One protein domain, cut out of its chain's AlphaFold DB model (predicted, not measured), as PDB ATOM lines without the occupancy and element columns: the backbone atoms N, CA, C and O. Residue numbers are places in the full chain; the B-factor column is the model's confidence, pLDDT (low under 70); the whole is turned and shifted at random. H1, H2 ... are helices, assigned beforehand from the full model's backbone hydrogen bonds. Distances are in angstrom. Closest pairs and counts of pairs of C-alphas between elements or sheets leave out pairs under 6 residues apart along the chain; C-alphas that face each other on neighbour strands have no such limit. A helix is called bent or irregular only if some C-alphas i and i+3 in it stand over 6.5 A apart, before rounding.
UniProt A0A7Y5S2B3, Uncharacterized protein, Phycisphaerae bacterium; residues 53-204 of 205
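This is residues 53 to 204 of the 205 residues of an uncharacterized protein of Phycisphaerae bacterium (UniProt A0A7Y5S2B3). What does the model look like? It is a long rod in which two long helices, H4 and H5b, run opposite ways and cross in the middle; H1 crosses H4 and meets H5b with its last residues, 73 to 76, H2 and H3 pack on H1 toward one end of the rod, and H5a with the long link before it makes the other end. What is it made of? The printed part has 152 residues with five named helices, H1 to H5 in order, and no named strand: all helix. It is loose, with a radius of gyration of the C-alphas of 21.7 A and spans of 79 by 29 by 26 A.

Where are the first helices? H1, residues 53 to 76, starts at C-alpha 53 (18.765, 38.840, 147.446) and is 35.6 A long; H2 is residues 82 to 92 and H3 residues 96 to 109. Where are the long ones? H4, residues 111 to 146, measures 47.8 A, with a kink of 61 degrees near residue 140. H5, residues 162 to 203, is one helix by its hydrogen bonds but bent, with C-alphas 172 and 175 7.0 A apart: arm H5a is residues 162 to 172, and arm H5b, residues 175 to 203, 42.8 A long, ends at C-alpha 203 (28.137, 33.836, 119.095). Which are irregular? H3, with C-alphas 105 and 108 9.7 A apart, H4, with 137 and 140 7.4 A apart, and H5b, with 176 and 179 6.8 A apart.

What does the hub, H1, touch? It touches H2 in a hairpin, closest C-alphas Arg 74 and Asn 84, 5.9 A; H3, Leu 60 and Leu 96, 6.7 A; H4, Glu 63 and Val 121, 6.2 A; and H5b, Val 76 and Thr 184, 6.2 A. How do H4 and H5b stand? They touch at a steep tilt of 39 degrees, opposite ways, with the closest C-alphas, Gly 131 and Ala 194, 4.4 A apart. H5a touches no helix. Are the backbones in order? Every O i to N i+4 pair is within hydrogen-bond range in H2 and H5a; H1 has 19 of 20, H3 8 of 10, H4 30 of 32 and H5b 23 of 25.

How large is it? The C-alphas farthest apart, Lys 106 and Leu 159, are 78.7 A apart. Are there cuts or long links? The printed part has no cut; the link H4 to H5, residues 147 to 161, is long. Where is confidence low? Residues 53, 56, 104, 107 to 112, 155 to 159 and 204 are under 70.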
ATOM      1  N   GLY A  53      18.662  37.394 147.270       68.38
ATOM      2  CA  GLY A  53      18.765  38.840 147.446       68.38
ATOM      3  C   GLY A  53      20.166  39.373 147.129       68.38
ATOM      4  O   GLY A  53      20.295  40.338 146.374       68.38
ATOM      5  N   GLU A  54      21.217  38.724 147.631       71.69
ATOM      6  CA  GLU A  54      22.606  39.091 147.324       71.69
ATOM      7  C   GLU A  54      22.945  38.876 145.847       71.69
ATOM      8  O   GLU A  54      23.586  39.726 145.228       71.69
ATOM      9  N   MET A  55      22.457  37.793 145.238       71.88
ATOM     10  CA  MET A  55      22.605  37.571 143.800       71.88
ATOM     11  C   MET A  55      21.957  38.708 142.998       71.88
ATOM     12  O   MET A  55      22.587  39.248 142.091       71.88
ATOM     13  N   ALA A  56      20.735  39.123 143.345       69.19
ATOM     14  CA  ALA A  56      20.062  40.237 142.679       69.19
ATOM     15  C   ALA A  56      20.846  41.555 142.822       69.19
ATOM     16  O   ALA A  56      20.990  42.295 141.846       69.19
ATOM     17  N   ARG A  57      21.420  41.831 144.001       72.50
ATOM     18  CA  ARG A  57      22.299  42.997 144.207       72.50
ATOM     19  C   ARG A  57      23.566  42.922 143.361       72.50
ATOM     20  O   ARG A  57      23.943  43.922 142.755       72.50
ATOM     21  N   ALA A  58      24.204  41.756 143.282       75.75
ATOM     22  CA  ALA A  58      25.388  41.560 142.451       75.75
ATOM     23  C   ALA A  58      25.078  41.793 140.964       75.75
ATOM     24  O   ALA A  58      25.853  42.448 140.268       75.75
ATOM     25  N   LEU A  59      23.925  41.319 140.482       74.81
ATOM     26  CA  LEU A  59      23.466  41.562 139.112       74.81
ATOM     27  C   LEU A  59      23.236  43.051 138.830       74.81
ATOM     28  O   LEU A  59      23.686  43.548 137.800       74.81
ATOM     29  N   LEU A  60      22.610  43.774 139.763       75.31
ATOM     30  CA  LEU A  60      22.416  45.222 139.664       75.31
ATOM     31  C   LEU A  60      23.741  45.993 139.643       75.31
ATOM     32  O   LEU A  60      23.907  46.927 138.862       75.31
ATOM     33  N   ALA A  61      24.705  45.592 140.475       79.94
ATOM     34  CA  ALA A  61      26.032  46.201 140.483       79.94
ATOM     35  C   ALA A  61      26.775  45.966 139.155       79.94
ATOM     36  O   ALA A  61      27.412  46.881 138.631       79.94
ATOM     37  N   LEU A  62      26.664  44.760 138.587       77.69
ATOM     38  CA  LEU A  62      27.240  44.430 137.282       77.69
ATOM     39  C   LEU A  62      26.611  45.250 136.153       77.69
ATOM     40  O   LEU A  62      27.336  45.784 135.315       77.69
ATOM     41  N   GLU A  63      25.286  45.385 136.141       80.56
ATOM     42  CA  GLU A  63      24.571  46.227 135.177       80.56
ATOM     43  C   GLU A  63      25.027  47.686 135.258       80.56
ATOM     44  O   GLU A  63      25.426  48.269 134.249       80.56
ATOM     45  N   ALA A  64      25.055  48.257 136.465       83.56
ATOM     46  CA  ALA A  64      25.510  49.626 136.686       83.56
ATOM     47  C   ALA A  64      26.951  49.838 136.197       83.56
ATOM     48  O   ALA A  64      27.254  50.852 135.563       83.56
ATOM     49  N   HIS A  65      27.835  48.863 136.436       84.12
ATOM     50  CA  HIS A  65      29.208  48.905 135.944       84.12
ATOM     51  C   HIS A  65      29.271  48.911 134.410       84.12
ATOM     52  O   HIS A  65      29.976  49.738 133.832       84.12
ATOM     53  N   VAL A  66      28.495  48.049 133.743       83.06
ATOM     54  CA  VAL A  66      28.407  48.012 132.274       83.06
ATOM     55  C   VAL A  66      27.882  49.339 131.717       83.06
ATOM     56  O   VAL A  66      28.472  49.868 130.777       83.06
ATOM     57  N   HIS A  67      26.840  49.925 132.315       84.12
ATOM     58  CA  HIS A  67      26.332  51.240 131.904       84.12
ATOM     59  C   HIS A  67      27.375  52.345 132.052       84.12
ATOM     60  O   HIS A  67      27.514  53.174 131.151       84.12
ATOM     61  N   HIS A  68      28.104  52.364 133.170       84.88
ATOM     62  CA  HIS A  68      29.150  53.353 133.407       84.88
ATOM     63  C   HIS A  68      30.260  53.235 132.360       84.88
ATOM     64  O   HIS A  68      30.593  54.213 131.698       84.88
ATOM     65  N   MET A  69      30.748  52.015 132.128       82.44
ATOM     66  CA  MET A  69      31.781  51.746 131.131       82.44
ATOM     67  C   MET A  69      31.353  52.121 129.710       82.44
ATOM     68  O   MET A  69      32.117  52.755 128.985       82.44
ATOM     69  N   LEU A  70      30.130  51.773 129.304       81.75
ATOM     70  CA  LEU A  70      29.608  52.159 127.991       81.75
ATOM     71  C   LEU A  70      29.436  53.680 127.865       81.75
ATOM     72  O   LEU A  70      29.724  54.238 126.808       81.75
ATOM     73  N   SER A  71      29.009  54.359 128.932       84.44
ATOM     74  CA  SER A  71      28.904  55.822 128.971       84.44
ATOM     75  C   SER A  71      30.270  56.498 128.822       84.44
ATOM     76  O   SER A  71      30.403  57.453 128.055       84.44
ATOM     77  N   ASP A  72      31.291  56.014 129.527       83.12
ATOM     78  CA  ASP A  72      32.647  56.561 129.433       83.12
ATOM     79  C   ASP A  72      33.246  56.339 128.046       83.12
ATOM     80  O   ASP A  72      33.800  57.266 127.455       83.12
ATOM     81  N   LEU A  73      33.056  55.146 127.476       76.00
ATOM     82  CA  LEU A  73      33.469  54.863 126.106       76.00
ATOM     83  C   LEU A  73      32.746  55.770 125.110       76.00
ATOM     84  O   LEU A  73      33.397  56.347 124.243       76.00
ATOM     85  N   ARG A  74      31.438  55.997 125.264       80.50
ATOM     86  CA  ARG A  74      30.669  56.914 124.406       80.50
ATOM     87  C   ARG A  74      31.245  58.331 124.372       80.50
ATOM     88  O   ARG A  74      31.196  58.968 123.325       80.50
ATOM     89  N   ARG A  75      31.807  58.838 125.477       82.00
ATOM     90  CA  ARG A  75      32.404  60.191 125.529       82.00
ATOM     91  C   ARG A  75      33.633  60.343 124.638       82.00
ATOM     92  O   ARG A  75      33.926  61.451 124.203       82.00
ATOM     93  N   VAL A  76      34.343  59.246 124.394       80.19
ATOM     94  CA  VAL A  76      35.579  59.225 123.602       80.19
ATOM     95  C   VAL A  76      35.404  58.553 122.238       80.19
ATOM     96  O   VAL A  76      36.350  58.522 121.454       80.19
ATOM     97  N   SER A  77      34.221  58.010 121.952       76.56
ATOM     98  CA  SER A  77      33.896  57.331 120.694       76.56
ATOM     99  C   SER A  77      33.334  58.306 119.661       76.56
ATOM    100  O   SER A  77      32.722  59.319 119.999       76.56
ATOM    101  N   GLU A  78      33.488  57.973 118.382       79.44
ATOM    102  CA  GLU A  78      32.784  58.676 117.306       79.44
ATOM    103  C   GLU A  78      31.275  58.422 117.403       79.44
ATOM    104  O   GLU A  78      30.845  57.378 117.888       79.44
ATOM    105  N   GLN A  79      30.443  59.351 116.921       72.19
ATOM    106  CA  GLN A  79      28.980  59.207 117.001       72.19
ATOM    107  C   GLN A  79      28.458  57.953 116.280       72.19
ATOM    108  O   GLN A  79      27.487  57.353 116.736       72.19
ATOM    109  N   SER A  80      29.126  57.537 115.202       75.69
ATOM    110  CA  SER A  80      28.818  56.350 114.399       75.69
ATOM    111  C   SER A  80      29.291  55.025 115.010       75.69
ATOM    112  O   SER A  80      29.060  53.977 114.406       75.69
ATOM    113  N   ASP A  81      29.955  55.041 116.171       76.44
ATOM    114  CA  ASP A  81      30.505  53.826 116.772       76.44
ATOM    115  C   ASP A  81      29.381  52.834 117.158       76.44
ATOM    116  O   ASP A  81      28.432  53.219 117.855       76.44
ATOM    117  N   PRO A  82      29.466  51.549 116.753       71.50
ATOM    118  CA  PRO A  82      28.533  50.500 117.170       71.50
ATOM    119  C   PRO A  82      28.311  50.409 118.689       71.50
ATOM    120  O   PRO A  82      27.230  50.006 119.127       71.50
ATOM    121  N   LEU A  83      29.294  50.811 119.501       75.50
ATOM    122  CA  LEU A  83      29.169  50.903 120.957       75.50
ATOM    123  C   LEU A  83      28.077  51.883 121.399       75.50
ATOM    124  O   LEU A  83      27.347  51.597 122.349       75.50
ATOM    125  N   ASN A  84      27.914  53.005 120.694       74.25
ATOM    126  CA  ASN A  84      26.883  53.993 121.011       74.25
ATOM    127  C   ASN A  84      25.485  53.435 120.768       74.25
ATOM    128  O   ASN A  84      24.585  53.668 121.571       74.25
ATOM    129  N   HIS A  85      25.310  52.671 119.688       73.62
ATOM    130  CA  HIS A  85      24.042  52.012 119.400       73.62
ATOM    131  C   HIS A  85      23.676  51.015 120.508       73.62
ATOM    132  O   HIS A  85      22.548  51.018 120.996       73.62
ATOM    133  N   PHE A  86      24.648  50.222 120.970       71.69
ATOM    134  CA  PHE A  86      24.443  49.309 122.095       71.69
ATOM    135  C   PHE A  86      24.136  50.029 123.405       71.69
ATOM    136  O   PHE A  86      23.253  49.581 124.131       71.69
ATOM    137  N   TYR A  87      24.821  51.136 123.705       76.94
ATOM    138  CA  TYR A  87      24.519  51.942 124.886       76.94
ATOM    139  C   TYR A  87      23.075  52.451 124.859       76.94
ATOM    140  O   TYR A  87      22.360  52.260 125.837       76.94
ATOM    141  N   ILE A  88      22.642  53.034 123.734       76.56
ATOM    142  CA  ILE A  88      21.277  53.547 123.556       76.56
ATOM    143  C   ILE A  88      20.262  52.425 123.778       76.56
ATOM    144  O   ILE A  88      19.390  52.558 124.636       76.56
ATOM    145  N   MET A  89      20.437  51.287 123.096       74.56
ATOM    146  CA  MET A  89      19.565  50.129 123.292       74.56
ATOM    147  C   MET A  89      19.538  49.681 124.755       74.56
ATOM    148  O   MET A  89      18.465  49.433 125.291       74.56
ATOM    149  N   LEU A  90      20.687  49.579 125.427       73.44
ATOM    150  CA  LEU A  90      20.733  49.127 126.818       73.44
ATOM    151  C   LEU A  90      20.006  50.100 127.758       73.44
ATOM    152  O   LEU A  90      19.357  49.660 128.693       73.44
ATOM    153  N   THR A  91      20.093  51.410 127.510       76.06
ATOM    154  CA  THR A  91      19.425  52.431 128.335       76.06
ATOM    155  C   THR A  91      17.932  52.588 128.063       76.06
ATOM    156  O   THR A  91      17.206  53.043 128.941       76.06
ATOM    157  N   GLU A  92      17.474  52.254 126.857       78.19
ATOM    158  CA  GLU A  92      16.058  52.337 126.474       78.19
ATOM    159  C   GLU A  92      15.265  51.090 126.886       78.19
ATOM    160  O   GLU A  92      14.036  51.132 126.952       78.19
ATOM    161  N   ASN A  93      15.953  49.979 127.164       73.38
ATOM    162  CA  ASN A  93      15.326  48.738 127.596       73.38
ATOM    163  C   ASN A  93      15.215  48.650 129.131       73.38
ATOM    164  O   ASN A  93      16.045  49.211 129.848       73.38
ATOM    165  N   PRO A  94      14.217  47.910 129.653       70.69
ATOM    166  CA  PRO A  94      14.105  47.638 131.082       70.69
ATOM    167  C   PRO A  94      15.357  46.932 131.617       70.69
ATOM    168  O   PRO A  94      15.818  45.951 131.027       70.69
ATOM    169  N   GLY A  95      15.877  47.408 132.750       76.12
ATOM    170  CA  GLY A  95      17.082  46.853 133.371       76.12
ATOM    171  C   GLY A  95      16.891  45.449 133.960       76.12
ATOM    172  O   GLY A  95      15.779  44.903 134.005       76.12
ATOM    173  N   LEU A  96      17.976  44.854 134.461       76.25
ATOM    174  CA  LEU A  96      18.002  43.490 134.997       76.25
ATOM    175  C   LEU A  96      17.051  43.297 136.176       76.25
ATOM    176  O   LEU A  96      16.473  42.224 136.310       76.25
ATOM    177  N   SER A  97      16.860  44.306 137.026       70.19
ATOM    178  CA  SER A  97      15.923  44.215 138.155       70.19
ATOM    179  C   SER A  97      14.467  44.146 137.708       70.19
ATOM    180  O   SER A  97      13.688  43.360 138.250       70.19
ATOM    181  N   GLU A  98      14.100  44.940 136.705       75.25
ATOM    182  CA  GLU A  98      12.750  44.969 136.159       75.25
ATOM    183  C   GLU A  98      12.446  43.689 135.380       75.25
ATOM    184  O   GLU A  98      11.426  43.046 135.627       75.25
ATOM    185  N   THR A  99      13.367  43.247 134.523       77.31
ATOM    186  CA  THR A  99      13.225  41.967 133.811       77.31
ATOM    187  C   THR A  99      13.280  40.760 134.747       77.31
ATOM    188  O   THR A  99      12.570  39.787 134.500       77.31
ATOM    189  N   LEU A 100      14.045  40.809 135.845       72.88
ATOM    190  CA  LEU A 100      14.031  39.771 136.881       72.88
ATOM    191  C   LEU A 100      12.681  39.718 137.597       72.88
ATOM    192  O   LEU A 100      12.119  38.637 137.750       72.88
ATOM    193  N   ARG A 101      12.136  40.865 138.017       71.50
ATOM    194  CA  ARG A 101      10.803  40.939 138.635       71.50
ATOM    195  C   ARG A 101       9.745  40.365 137.700       71.50
ATOM    196  O   ARG A 101       8.931  39.547 138.122       71.50
ATOM    197  N   ASP A 102       9.771  40.774 136.439       73.12
ATOM    198  CA  ASP A 102       8.815  40.325 135.435       73.12
ATOM    199  C   ASP A 102       8.968  38.830 135.134       73.12
ATOM    200  O   ASP A 102       7.965  38.124 135.023       73.12
ATOM    201  N   PHE A 103      10.197  38.311 135.103       72.56
ATOM    202  CA  PHE A 103      10.468  36.879 135.018       72.56
ATOM    203  C   PHE A 103       9.919  36.110 136.228       72.56
ATOM    204  O   PHE A 103       9.251  35.093 136.048       72.56
ATOM    205  N   LEU A 104      10.140  36.597 137.451       67.06
ATOM    206  CA  LEU A 104       9.634  35.961 138.672       67.06
ATOM    207  C   LEU A 104       8.099  35.993 138.744       67.06
ATOM    208  O   LEU A 104       7.488  35.025 139.187       67.06
ATOM    209  N   ALA A 105       7.472  37.077 138.281       71.19
ATOM    210  CA  ALA A 105       6.021  37.246 138.313       71.19
ATOM    211  C   ALA A 105       5.290  36.504 137.179       71.19
ATOM    212  O   ALA A 105       4.184  36.005 137.380       71.19
ATOM    213  N   LYS A 106       5.874  36.458 135.973       72.19
ATOM    214  CA  LYS A 106       5.208  35.985 134.741       72.19
ATOM    215  C   LYS A 106       5.801  34.679 134.188       72.19
ATOM    216  O   LYS A 106       5.261  34.112 133.234       72.19
ATOM    217  N   GLY A 107       6.897  34.185 134.766       66.50
ATOM    218  CA  GLY A 107       7.530  32.911 134.427       66.50
ATOM    219  C   GLY A 107       8.027  32.829 132.979       66.50
ATOM    220  O   GLY A 107       8.653  33.745 132.445       66.50
ATOM    221  N   ARG A 108       7.745  31.699 132.311       60.12
ATOM    222  CA  ARG A 108       8.303  31.346 130.988       60.12
ATOM    223  C   ARG A 108       8.029  32.363 129.866       60.12
ATOM    224  O   ARG A 108       8.798  32.378 128.911       60.12
ATOM    225  N   ARG A 109       6.978  33.194 129.954       64.38
ATOM    226  CA  ARG A 109       6.633  34.179 128.903       64.38
ATOM    227  C   ARG A 109       7.685  35.281 128.734       64.38
ATOM    228  O   ARG A 109       7.936  35.678 127.606       64.38
ATOM    229  N   GLU A 110       8.337  35.704 129.817       66.06
ATOM    230  CA  GLU A 110       9.358  36.772 129.803       66.06
ATOM    231  C   GLU A 110      10.794  36.229 129.932       66.06
ATOM    232  O   GLU A 110      11.768  36.983 129.973       66.06
ATOM    233  N   ARG A 111      10.954  34.896 129.950       63.53
ATOM    234  CA  ARG A 111      12.251  34.216 130.113       63.53
ATOM    235  C   ARG A 111      13.277  34.647 129.070       63.53
ATOM    236  O   ARG A 111      14.446  34.816 129.405       63.53
ATOM    237  N   GLY A 112      12.850  34.799 127.816       69.31
ATOM    238  CA  GLY A 112      13.740  35.187 126.722       69.31
ATOM    239  C   GLY A 112      14.408  36.537 126.978       69.31
ATOM    240  O   GLY A 112      15.615  36.663 126.793       69.31
ATOM    241  N   ASN A 113      13.649  37.508 127.482       74.56
ATOM    242  CA  ASN A 113      14.126  38.869 127.715       74.56
ATOM    243  C   ASN A 113      15.142  38.914 128.862       74.56
ATOM    244  O   ASN A 113      16.251  39.413 128.678       74.56
ATOM    245  N   PHE A 114      14.816  38.295 130.002       75.00
ATOM    246  CA  PHE A 114      15.720  38.245 131.152       75.00
ATOM    247  C   PHE A 114      17.020  37.482 130.854       75.00
ATOM    248  O   PHE A 114      18.110  37.985 131.120       75.00
ATOM    249  N   VAL A 115      16.937  36.285 130.257       73.81
ATOM    250  CA  VAL A 115      18.126  35.463 129.966       73.81
ATOM    251  C   VAL A 115      19.034  36.145 128.942       73.81
ATOM    252  O   VAL A 115      20.256  36.129 129.100       73.81
ATOM    253  N   ASN A 116      18.461  36.772 127.911       80.06
ATOM    254  CA  ASN A 116      19.242  37.500 126.912       80.06
ATOM    255  C   ASN A 116      19.945  38.719 127.520       80.06
ATOM    256  O   ASN A 116      21.126  38.925 127.238       80.06
ATOM    257  N   LEU A 117      19.257  39.484 128.375       79.06
ATOM    258  CA  LEU A 117      19.848  40.639 129.046       79.06
ATOM    259  C   LEU A 117      20.959  40.213 130.011       79.06
ATOM    260  O   LEU A 117      22.064  40.749 129.954       79.06
ATOM    261  N   LEU A 118      20.719  39.183 130.827       78.81
ATOM    262  CA  LEU A 118      21.719  38.637 131.746       78.81
ATOM    263  C   LEU A 118      22.970  38.171 130.999       78.81
ATOM    264  O   LEU A 118      24.094  38.504 131.380       78.81
ATOM    265  N   ARG A 119      22.780  37.435 129.901       81.19
ATOM    266  CA  ARG A 119      23.880  36.979 129.052       81.19
ATOM    267  C   ARG A 119      24.643  38.152 128.442       81.19
ATOM    268  O   ARG A 119      25.871  38.117 128.418       81.19
ATOM    269  N   ALA A 120      23.938  39.177 127.967       81.94
ATOM    270  CA  ALA A 120      24.561  40.366 127.405       81.94
ATOM    271  C   ALA A 120      25.411  41.103 128.452       81.94
ATOM    272  O   ALA A 120      26.566  41.413 128.167       81.94
ATOM    273  N   VAL A 121      24.892  41.306 129.669       81.75
ATOM    274  CA  VAL A 121      25.629  41.934 130.780       81.75
ATOM    275  C   VAL A 121      26.869  41.117 131.143       81.75
ATOM    276  O   VAL A 121      27.971  41.659 131.205       81.75
ATOM    277  N   GLN A 122      26.745  39.794 131.289       83.06
ATOM    278  CA  GLN A 122      27.890  38.921 131.575       83.06
ATOM    279  C   GLN A 122      28.951  38.943 130.465       83.06
ATOM    280  O   GLN A 122      30.152  38.964 130.751       83.06
ATOM    281  N   ALA A 123      28.522  38.924 129.199       84.88
ATOM    282  CA  ALA A 123      29.422  39.004 128.056       84.88
ATOM    283  C   ALA A 123      30.169  40.342 128.037       84.88
ATOM    284  O   ALA A 123      31.385  40.343 127.856       84.88
ATOM    285  N   TRP A 124      29.477  41.454 128.299       84.69
ATOM    286  CA  TRP A 124      30.082  42.782 128.386       84.69
ATOM    287  C   TRP A 124      31.099  42.896 129.516       84.69
ATOM    288  O   TRP A 124      32.224  43.321 129.265       84.69
ATOM    289  N   THR A 125      30.779  42.435 130.725       82.12
ATOM    290  CA  THR A 125      31.728  42.449 131.852       82.12
ATOM    291  C   THR A 125      33.029  41.710 131.511       82.12
ATOM    292  O   THR A 125      34.134  42.194 131.783       82.12
ATOM    293  N   ARG A 126      32.922  40.546 130.854       83.56
ATOM    294  CA  ARG A 126      34.092  39.775 130.393       83.56
ATOM    295  C   ARG A 126      34.847  40.495 129.278       83.56
ATOM    296  O   ARG A 126      36.077  40.538 129.296       83.56
ATOM    297  N   ALA A 127      34.116  41.053 128.322       85.94
ATOM    298  CA  ALA A 127      34.675  41.750 127.181       85.94
ATOM    299  C   ALA A 127      35.443  43.012 127.592       85.94
ATOM    300  O   ALA A 127      36.557  43.217 127.119       85.94
ATOM    301  N   PHE A 128      34.922  43.801 128.533       84.81
ATOM    302  CA  PHE A 128      35.620  44.968 129.076       84.81
ATOM    303  C   PHE A 128      36.925  44.603 129.772       84.81
ATOM    304  O   PHE A 128      37.964  45.204 129.497       84.81
ATOM    305  N   SER A 129      36.897  43.561 130.605       80.75
ATOM    306  CA  SER A 129      38.100  43.053 131.274       80.75
ATOM    307  C   SER A 129      39.177  42.640 130.258       80.75
ATOM    308  O   SER A 129      40.358  42.961 130.409       80.75
ATOM    309  N   SER A 130      38.769  41.957 129.183       87.00
ATOM    310  CA  SER A 130      39.663  41.546 128.096       87.00
ATOM    311  C   SER A 130      40.182  42.733 127.276       87.00
ATOM    312  O   SER A 130      41.381  42.816 127.005       87.00
ATOM    313  N   GLY A 131      39.311  43.684 126.924       84.06
ATOM    314  CA  GLY A 131      39.664  44.883 126.167       84.06
ATOM    315  C   GLY A 131      40.713  45.726 126.886       84.06
ATOM    316  O   GLY A 131      41.739  46.065 126.293       84.06
ATOM    317  N   LEU A 132      40.526  45.961 128.189       84.06
ATOM    318  CA  LEU A 132      41.501  46.668 129.021       84.06
ATOM    319  C   LEU A 132      42.849  45.937 129.051       84.06
ATOM    320  O   LEU A 132      43.895  46.545 128.826       84.06
ATOM    321  N   ARG A 133      42.839  44.613 129.254       84.25
ATOM    322  CA  ARG A 133      44.065  43.798 129.235       84.25
ATOM    323  C   ARG A 133      44.801  43.899 127.897       84.25
ATOM    324  O   ARG A 133      46.023  44.036 127.885       84.25
ATOM    325  N   LYS A 134      44.085  43.824 126.772       87.88
ATOM    326  CA  LYS A 134      44.675  43.943 125.428       87.88
ATOM    327  C   LYS A 134      45.320  45.311 125.216       87.88
ATOM    328  O   LYS A 134      46.408  45.370 124.646       87.88
ATOM    329  N   VAL A 135      44.701  46.385 125.709       88.81
ATOM    330  CA  VAL A 135      45.300  47.728 125.679       88.81
ATOM    331  C   VAL A 135      46.554  47.800 126.533       88.81
ATOM    332  O   VAL A 135      47.560  48.288 126.040       88.81
ATOM    333  N   LEU A 136      46.550  47.260 127.754       84.94
ATOM    334  CA  LEU A 136      47.748  47.251 128.603       84.94
ATOM    335  C   LEU A 136      48.931  46.567 127.905       84.94
ATOM    336  O   LEU A 136      50.026  47.123 127.862       84.94
ATOM    337  N   ILE A 137      48.695  45.410 127.281       88.19
ATOM    338  CA  ILE A 137      49.721  44.670 126.530       88.19
ATOM    339  C   ILE A 137      50.209  45.462 125.306       88.19
ATOM    340  O   ILE A 137      51.401  45.458 125.009       88.19
ATOM    341  N   ARG A 138      49.305  46.141 124.588       87.19
ATOM    342  CA  ARG A 138      49.637  46.924 123.382       87.19
ATOM    343  C   ARG A 138      50.108  48.346 123.674       87.19
ATOM    344  O   ARG A 138      50.576  49.015 122.756       87.19
ATOM    345  N   SER A 139      50.019  48.795 124.923       86.81
ATOM    346  CA  SER A 139      50.321  50.169 125.315       86.81
ATOM    347  C   SER A 139      51.709  50.636 124.870       86.81
ATOM    348  O   SER A 139      51.770  51.745 124.348       86.81
ATOM    349  N   PRO A 140      52.799  49.834 124.916       88.06
ATOM    350  CA  PRO A 140      54.100  50.318 124.457       88.06
ATOM    351  C   PRO A 140      54.116  50.658 122.962       88.06
ATOM    352  O   PRO A 140      54.704  51.661 122.569       88.06
ATOM    353  N   ALA A 141      53.438  49.857 122.134       88.06
ATOM    354  CA  ALA A 141      53.346  50.097 120.695       88.06
ATOM    355  C   ALA A 141      52.472  51.320 120.387       88.06
ATOM    356  O   ALA A 141      52.889  52.192 119.633       88.06
ATOM    357  N   LEU A 142      51.312  51.432 121.041       85.69
ATOM    358  CA  LEU A 142      50.403  52.575 120.880       85.69
ATOM    359  C   LEU A 142      51.053  53.895 121.328       85.69
ATOM    360  O   LEU A 142      50.892  54.925 120.681       85.69
ATOM    361  N   ILE A 143      51.829  53.866 122.418       86.81
ATOM    362  CA  ILE A 143      52.608  55.022 122.877       86.81
ATOM    363  C   ILE A 143      53.668  55.394 121.841       86.81
ATOM    364  O   ILE A 143      53.834  56.574 121.554       86.81
ATOM    365  N   ALA A 144      54.384  54.417 121.280       85.00
ATOM    366  CA  ALA A 144      55.417  54.676 120.280       85.00
ATOM    367  C   ALA A 144      54.848  55.277 118.983       85.00
ATOM    368  O   ALA A 144      55.481  56.146 118.388       85.00
ATOM    369  N   GLU A 145      53.656  54.846 118.562       84.56
ATOM    370  CA  GLU A 145      52.955  55.409 117.402       84.56
ATOM    371  C   GLU A 145      52.599  56.889 117.611       84.56
ATOM    372  O   GLU A 145      52.794  57.700 116.705       84.56
ATOM    373  N   GLU A 146      52.151  57.259 118.814       82.75
ATOM    374  CA  GLU A 146      51.811  58.645 119.165       82.75
ATOM    375  C   GLU A 146      53.030  59.530 119.465       82.75
ATOM    376  O   GLU A 146      53.069  60.720 119.129       82.75
ATOM    377  N   LEU A 147      54.073  58.954 120.065       82.62
ATOM    378  CA  LEU A 147      55.362  59.604 120.288       82.62
ATOM    379  C   LEU A 147      56.227  59.565 119.022       82.62
ATOM    380  O   LEU A 147      57.398  59.192 119.071       82.62
ATOM    381  N   ASN A 148      55.656  59.974 117.889       82.38
ATOM    382  CA  ASN A 148      56.348  60.058 116.611       82.38
ATOM    383  C   ASN A 148      56.609  61.525 116.224       82.38
ATOM    384  O   ASN A 148      55.725  62.178 115.659       82.38
ATOM    385  N   PRO A 149      57.832  62.050 116.449       78.50
ATOM    386  CA  PRO A 149      58.164  63.446 116.171       78.50
ATOM    387  C   PRO A 149      57.943  63.871 114.717       78.50
ATOM    388  O   PRO A 149      57.722  65.049 114.453       78.50
ATOM    389  N   ARG A 150      57.948  62.920 113.770       79.19
ATOM    390  CA  ARG A 150      57.705  63.188 112.342       79.19
ATOM    391  C   ARG A 150      56.279  63.647 112.046       79.19
ATOM    392  O   ARG A 150      56.038  64.227 110.995       79.19
ATOM    393  N   GLN A 151      55.339  63.354 112.941       78.12
ATOM    394  CA  GLN A 151      53.932  63.737 112.810       78.12
ATOM    395  C   GLN A 151      53.599  65.005 113.607       78.12
ATOM    396  O   GLN A 151      52.461  65.473 113.573       78.12
ATOM    397  N   TRP A 152      54.560  65.561 114.349       83.50
ATOM    398  CA  TRP A 152      54.314  66.727 115.186       83.50
ATOM    399  C   TRP A 152      54.362  68.017 114.357       83.50
ATOM    400  O   TRP A 152      55.246  68.177 113.512       83.50
ATOM    401  N   PRO A 153      53.451  68.975 114.609       78.44
ATOM    402  CA  PRO A 153      53.446  70.269 113.941       78.44
ATOM    403  C   PRO A 153      54.560  71.160 114.514       78.44
ATOM    404  O   PRO A 153      54.317  72.103 115.268       78.44
ATOM    405  N   LEU A 154      55.811  70.843 114.181       79.38
ATOM    406  CA  LEU A 154      56.981  71.597 114.619       79.38
ATOM    407  C   LEU A 154      57.011  72.957 113.897       79.38
ATOM    408  O   LEU A 154      57.402  73.051 112.735       79.38
ATOM    409  N   SER A 155      56.605  74.032 114.581       65.75
ATOM    410  CA  SER A 155      56.673  75.392 114.030       65.75
ATOM    411  C   SER A 155      58.131  75.810 113.791       65.75
ATOM    412  O   SER A 155      58.960  75.780 114.707       65.75
ATOM    413  N   GLY A 156      58.454  76.205 112.559       57.97
ATOM    414  CA  GLY A 156      59.818  76.490 112.126       57.97
ATOM    415  C   GLY A 156      60.331  77.868 112.544       57.97
ATOM    416  O   GLY A 156      59.960  78.877 111.959       57.97
ATOM    417  N   SER A 157      61.280  77.902 113.480       57.50
ATOM    418  CA  SER A 157      62.341  78.916 113.474       57.50
ATOM    419  C   SER A 157      63.520  78.363 112.667       57.50
ATOM    420  O   SER A 157      63.941  77.225 112.903       57.50
ATOM    421  N   MET A 158      64.056  79.139 111.715       59.81
ATOM    422  CA  MET A 158      65.249  78.753 110.937       59.81
ATOM    423  C   MET A 158      66.514  78.614 111.805       59.81
ATOM    424  O   MET A 158      67.505  78.064 111.344       59.81
ATOM    425  N   LEU A 159      66.483  79.079 113.059       65.56
ATOM    426  CA  LEU A 159      67.652  79.160 113.942       65.56
ATOM    427  C   LEU A 159      67.842  77.940 114.864       65.56
ATOM    428  O   LEU A 159      68.831  77.885 115.586       65.56
ATOM    429  N   LEU A 160      66.910  76.979 114.884       72.50
ATOM    430  CA  LEU A 160      66.980  75.805 115.767       72.50
ATOM    431  C   LEU A 160      67.242  74.511 114.987       72.50
ATOM    432  O   LEU A 160      66.634  74.282 113.936       72.50
ATOM    433  N   THR A 161      68.086  73.642 115.553       82.00
ATOM    434  CA  THR A 161      68.265  72.254 115.100       82.00
ATOM    435  C   THR A 161      66.971  71.455 115.282       82.00
ATOM    436  O   THR A 161      66.097  71.828 116.067       82.00
ATOM    437  N   GLU A 162      66.826  70.358 114.540       78.25
ATOM    438  CA  GLU A 162      65.634  69.501 114.594       78.25
ATOM    439  C   GLU A 162      65.385  68.951 116.009       78.25
ATOM    440  O   GLU A 162      64.292  69.121 116.547       78.25
ATOM    441  N   ASP A 163      66.426  68.451 116.678       82.56
ATOM    442  CA  ASP A 163      66.346  67.970 118.066       82.56
ATOM    443  C   ASP A 163      65.903  69.060 119.050       82.56
ATOM    444  O   ASP A 163      65.095  68.813 119.949       82.56
ATOM    445  N   ALA A 164      66.376  70.297 118.867       83.12
ATOM    446  CA  ALA A 164      65.976  71.420 119.708       83.12
ATOM    447  C   ALA A 164      64.498  71.796 119.497       83.12
ATOM    448  O   ALA A 164      63.815  72.176 120.451       83.12
ATOM    449  N   LYS A 165      63.976  71.654 118.269       81.56
ATOM    450  CA  LYS A 165      62.548  71.853 117.964       81.56
ATOM    451  C   LYS A 165      61.688  70.765 118.600       81.56
ATOM    452  O   LYS A 165      60.676  71.094 119.215       81.56
ATOM    453  N   ILE A 166      62.113  69.505 118.506       83.75
ATOM    454  CA  ILE A 166      61.436  68.362 119.133       83.75
ATOM    455  C   ILE A 166      61.403  68.540 120.654       83.75
ATOM    456  O   ILE A 166      60.334  68.461 121.258       83.75
ATOM    457  N   GLY A 167      62.546  68.853 121.274       83.25
ATOM    458  CA  GLY A 167      62.641  69.079 122.717       83.25
ATOM    459  C   GLY A 167      61.778  70.249 123.196       83.25
ATOM    460  O   GLY A 167      61.089  70.135 124.213       83.25
ATOM    461  N   LYS A 168      61.752  71.355 122.440       84.44
ATOM    462  CA  LYS A 168      60.892  72.510 122.732       84.44
ATOM    463  C   LYS A 168      59.410  72.146 122.637       84.44
ATOM    464  O   LYS A 168      58.667  72.398 123.582       84.44
ATOM    465  N   TYR A 169      58.994  71.506 121.543       83.88
ATOM    466  CA  TYR A 169      57.608  71.083 121.345       83.88
ATOM    467  C   TYR A 169      57.150  70.109 122.433       83.88
ATOM    468  O   TYR A 169      56.080  70.288 123.014       83.88
ATOM    469  N   LEU A 170      57.979  69.114 122.767       84.31
ATOM    470  CA  LEU A 170      57.680  68.162 123.831       84.31
ATOM    471  C   LEU A 170      57.470  68.882 125.168       84.31
ATOM    472  O   LEU A 170      56.489  68.618 125.854       84.31
ATOM    473  N   LYS A 171      58.342  69.832 125.521       85.12
ATOM    474  CA  LYS A 171      58.257  70.564 126.791       85.12
ATOM    475  C   LYS A 171      57.061  71.519 126.863       85.12
ATOM    476  O   LYS A 171      56.425  71.624 127.910       85.12
ATOM    477  N   GLU A 172      56.776  72.243 125.785       84.44
ATOM    478  CA  GLU A 172      55.778  73.320 125.781       84.44
ATOM    479  C   GLU A 172      54.354  72.814 125.521       84.44
ATOM    480  O   GLU A 172      53.402  73.322 126.126       84.44
ATOM    481  N   THR A 173      54.219  71.795 124.667       80.75
ATOM    482  CA  THR A 173      52.934  71.314 124.138       80.75
ATOM    483  C   THR A 173      52.739  69.821 124.380       80.75
ATOM    484  O   THR A 173      51.686  69.413 124.875       80.75
ATOM    485  N   GLY A 174      53.749  69.001 124.081       80.38
ATOM    486  CA  GLY A 174      53.661  67.543 124.158       80.38
ATOM    487  C   GLY A 174      53.315  67.047 125.560       80.38
ATOM    488  O   GLY A 174      52.297  66.396 125.735       80.38
ATOM    489  N   LEU A 175      54.083  67.408 126.586       83.25
ATOM    490  CA  LEU A 175      53.878  66.924 127.960       83.25
ATOM    491  C   LEU A 175      52.523  67.316 128.562       83.25
ATOM    492  O   LEU A 175      52.057  66.652 129.483       83.25
ATOM    493  N   LYS A 176      51.886  68.374 128.050       86.81
ATOM    494  CA  LYS A 176      50.556  68.805 128.501       86.81
ATOM    495  C   LYS A 176      49.430  68.041 127.804       86.81
ATOM    496  O   LYS A 176      48.429  67.744 128.434       86.81
ATOM    497  N   THR A 177      49.595  67.733 126.520       84.94
ATOM    498  CA  THR A 177      48.524  67.192 125.661       84.94
ATOM    499  C   THR A 177      48.620  65.682 125.447       84.94
ATOM    500  O   THR A 177      47.602  65.009 125.300       84.94
ATOM    501  N   LEU A 178      49.832  65.121 125.467       83.62
ATOM    502  CA  LEU A 178      50.084  63.696 125.250       83.62
ATOM    503  C   LEU A 178      49.388  62.793 126.275       83.62
ATOM    504  O   LEU A 178      48.827  61.794 125.838       83.62
ATOM    505  N   PRO A 179      49.361  63.094 127.592       86.44
ATOM    506  CA  PRO A 179      48.677  62.227 128.550       86.44
ATOM    507  C   PRO A 179      47.180  62.076 128.250       86.44
ATOM    508  O   PRO A 179      46.667  60.961 128.241       86.44
ATOM    509  N   GLU A 180      46.492  63.178 127.940       87.00
ATOM    510  CA  GLU A 180      45.064  63.165 127.594       87.00
ATOM    511  C   GLU A 180      44.812  62.466 126.254       87.00
ATOM    512  O   GLU A 180      43.884  61.659 126.133       87.00
ATOM    513  N   LYS A 181      45.668  62.718 125.256       86.38
ATOM    514  CA  LYS A 181      45.583  62.072 123.941       86.38
ATOM    515  C   LYS A 181      45.784  60.558 124.044       86.38
ATOM    516  O   LYS A 181      44.975  59.800 123.515       86.38
ATOM    517  N   LEU A 182      46.809  60.118 124.776       86.94
ATOM    518  CA  LEU A 182      47.078  58.703 125.043       86.94
ATOM    519  C   LEU A 182      45.951  58.065 125.853       86.94
ATOM    520  O   LEU A 182      45.516  56.964 125.528       86.94
ATOM    521  N   GLY A 183      45.432  58.764 126.865       86.31
ATOM    522  CA  GLY A 183      44.271  58.316 127.627       86.31
ATOM    523  C   GLY A 183      43.064  58.074 126.722       86.31
ATOM    524  O   GLY A 183      42.470  56.999 126.767       86.31
ATOM    525  N   THR A 184      42.743  59.029 125.850       88.69
ATOM    526  CA  THR A 184      41.645  58.913 124.877       88.69
ATOM    527  C   THR A 184      41.865  57.736 123.925       88.69
ATOM    528  O   THR A 184      40.978  56.896 123.769       88.69
ATOM    529  N   LEU A 185      43.070  57.617 123.357       89.19
ATOM    530  CA  LEU A 185      43.453  56.524 122.464       89.19
ATOM    531  C   LEU A 185      43.288  55.153 123.140       89.19
ATOM    532  O   LEU A 185      42.710  54.228 122.568       89.19
ATOM    533  N   PHE A 186      43.756  55.015 124.380       89.50
ATOM    534  CA  PHE A 186      43.638  53.775 125.143       89.50
ATOM    535  C   PHE A 186      42.184  53.389 125.394       89.50
ATOM    536  O   PHE A 186      41.835  52.224 125.206       89.50
ATOM    537  N   HIS A 187      41.325  54.343 125.759       85.75
ATOM    538  CA  HIS A 187      39.902  54.064 125.949       85.75
ATOM    539  C   HIS A 187      39.230  53.639 124.637       85.75
ATOM    540  O   HIS A 187      38.509  52.642 124.624       85.75
ATOM    541  N   GLN A 188      39.522  54.312 123.520       87.81
ATOM    542  CA  GLN A 188      38.992  53.936 122.205       87.81
ATOM    543  C   GLN A 188      39.396  52.510 121.809       87.81
ATOM    544  O   GLN A 188      38.551  51.701 121.420       87.81
ATOM    545  N   HIS A 189      40.677  52.160 121.948       89.56
ATOM    546  CA  HIS A 189      41.139  50.803 121.658       89.56
ATOM    547  C   HIS A 189      40.541  49.766 122.617       89.56
ATOM    548  O   HIS A 189      40.175  48.679 122.169       89.56
ATOM    549  N   ALA A 190      40.397  50.089 123.906       86.56
ATOM    550  CA  ALA A 190      39.777  49.193 124.883       86.56
ATOM    551  C   ALA A 190      38.323  48.899 124.505       86.56
ATOM    552  O   ALA A 190      37.919  47.736 124.518       86.56
ATOM    553  N   GLY A 191      37.573  49.931 124.105       86.12
ATOM    554  CA  GLY A 191      36.208  49.803 123.606       86.12
ATOM    555  C   GLY A 191      36.120  48.915 122.367       86.12
ATOM    556  O   GLY A 191      35.335  47.968 122.355       86.12
ATOM    557  N   ARG A 192      36.971  49.148 121.358       88.19
ATOM    558  CA  ARG A 192      36.999  48.328 120.130       88.19
ATOM    559  C   ARG A 192      37.288  46.857 120.426       88.19
ATOM    560  O   ARG A 192      36.540  45.984 119.992       88.19
ATOM    561  N   TYR A 193      38.322  46.573 121.219       89.94
ATOM    562  CA  TYR A 193      38.653  45.196 121.587       89.94
ATOM    563  C   TYR A 193      37.555  44.530 122.422       89.94
ATOM    564  O   TYR A 193      37.300  43.336 122.247       89.94
ATOM    565  N   ALA A 194      36.905  45.280 123.316       86.69
ATOM    566  CA  ALA A 194      35.764  44.781 124.071       86.69
ATOM    567  C   ALA A 194      34.592  44.456 123.132       86.69
ATOM    568  O   ALA A 194      34.015  43.380 123.227       86.69
ATOM    569  N   TYR A 195      34.272  45.314 122.166       88.19
ATOM    570  CA  TYR A 195      33.196  45.048 121.211       88.19
ATOM    571  C   TYR A 195      33.436  43.782 120.367       88.19
ATOM    572  O   TYR A 195      32.531  42.956 120.184       88.19
ATOM    573  N   GLU A 196      34.668  43.589 119.891       89.19
ATOM    574  CA  GLU A 196      35.076  42.380 119.167       89.19
ATOM    575  C   GLU A 196      34.886  41.116 120.023       89.19
ATOM    576  O   GLU A 196      34.302  40.123 119.571       89.19
ATOM    577  N   ASP A 197      35.328  41.162 121.283       87.62
ATOM    578  CA  ASP A 197      35.200  40.040 122.214       87.62
ATOM    579  C   ASP A 197      33.746  39.774 122.601       87.62
ATOM    580  O   ASP A 197      33.327  38.617 122.623       87.62
ATOM    581  N   TYR A 198      32.956  40.819 122.851       88.25
ATOM    582  CA  TYR A 198      31.521  40.717 123.109       88.25
ATOM    583  C   TYR A 198      30.822  39.976 121.967       88.25
ATOM    584  O   TYR A 198      30.111  38.995 122.196       88.25
ATOM    585  N   THR A 199      31.092  40.381 120.724       87.38
ATOM    586  CA  THR A 199      30.510  39.755 119.533       87.38
ATOM    587  C   THR A 199      30.881  38.272 119.445       87.38
ATOM    588  O   THR A 199      30.039  37.430 119.125       87.38
ATOM    589  N   SER A 200      32.127  37.922 119.773       87.75
ATOM    590  CA  SER A 200      32.594  36.533 119.830       87.75
ATOM    591  C   SER A 200      31.905  35.725 120.939       87.75
ATOM    592  O   SER A 200      31.430  34.612 120.698       87.75
ATOM    593  N   LEU A 201      31.786  36.292 122.143       84.25
ATOM    594  CA  LEU A 201      31.147  35.664 123.303       84.25
ATOM    595  C   LEU A 201      29.653  35.411 123.073       84.25
ATOM    596  O   LEU A 201      29.147  34.347 123.427       84.25
ATOM    597  N   MET A 202      28.956  36.348 122.433       84.00
ATOM    598  CA  MET A 202      27.536  36.198 122.113       84.00
ATOM    599  C   MET A 202      27.274  35.151 121.021       84.00
ATOM    600  O   MET A 202      26.200  34.551 121.000       84.00
ATOM    601  N   ARG A 203      28.249  34.874 120.139       85.62
ATOM    602  CA  ARG A 203      28.137  33.836 119.095       85.62
ATOM    603  C   ARG A 203      28.349  32.411 119.613       85.62
ATOM    604  O   ARG A 203      27.824  31.478 119.008       85.62
ATOM    605  N   ARG A 204      29.103  32.219 120.701       69.00
ATOM    606  CA  ARG A 204      29.335  30.894 121.307       69.00
ATOM    607  C   ARG A 204      28.052  30.423 121.996       69.00
ATOM    608  O   ARG A 204      27.709  30.962 123.042       69.00
TER     609      ARG A 204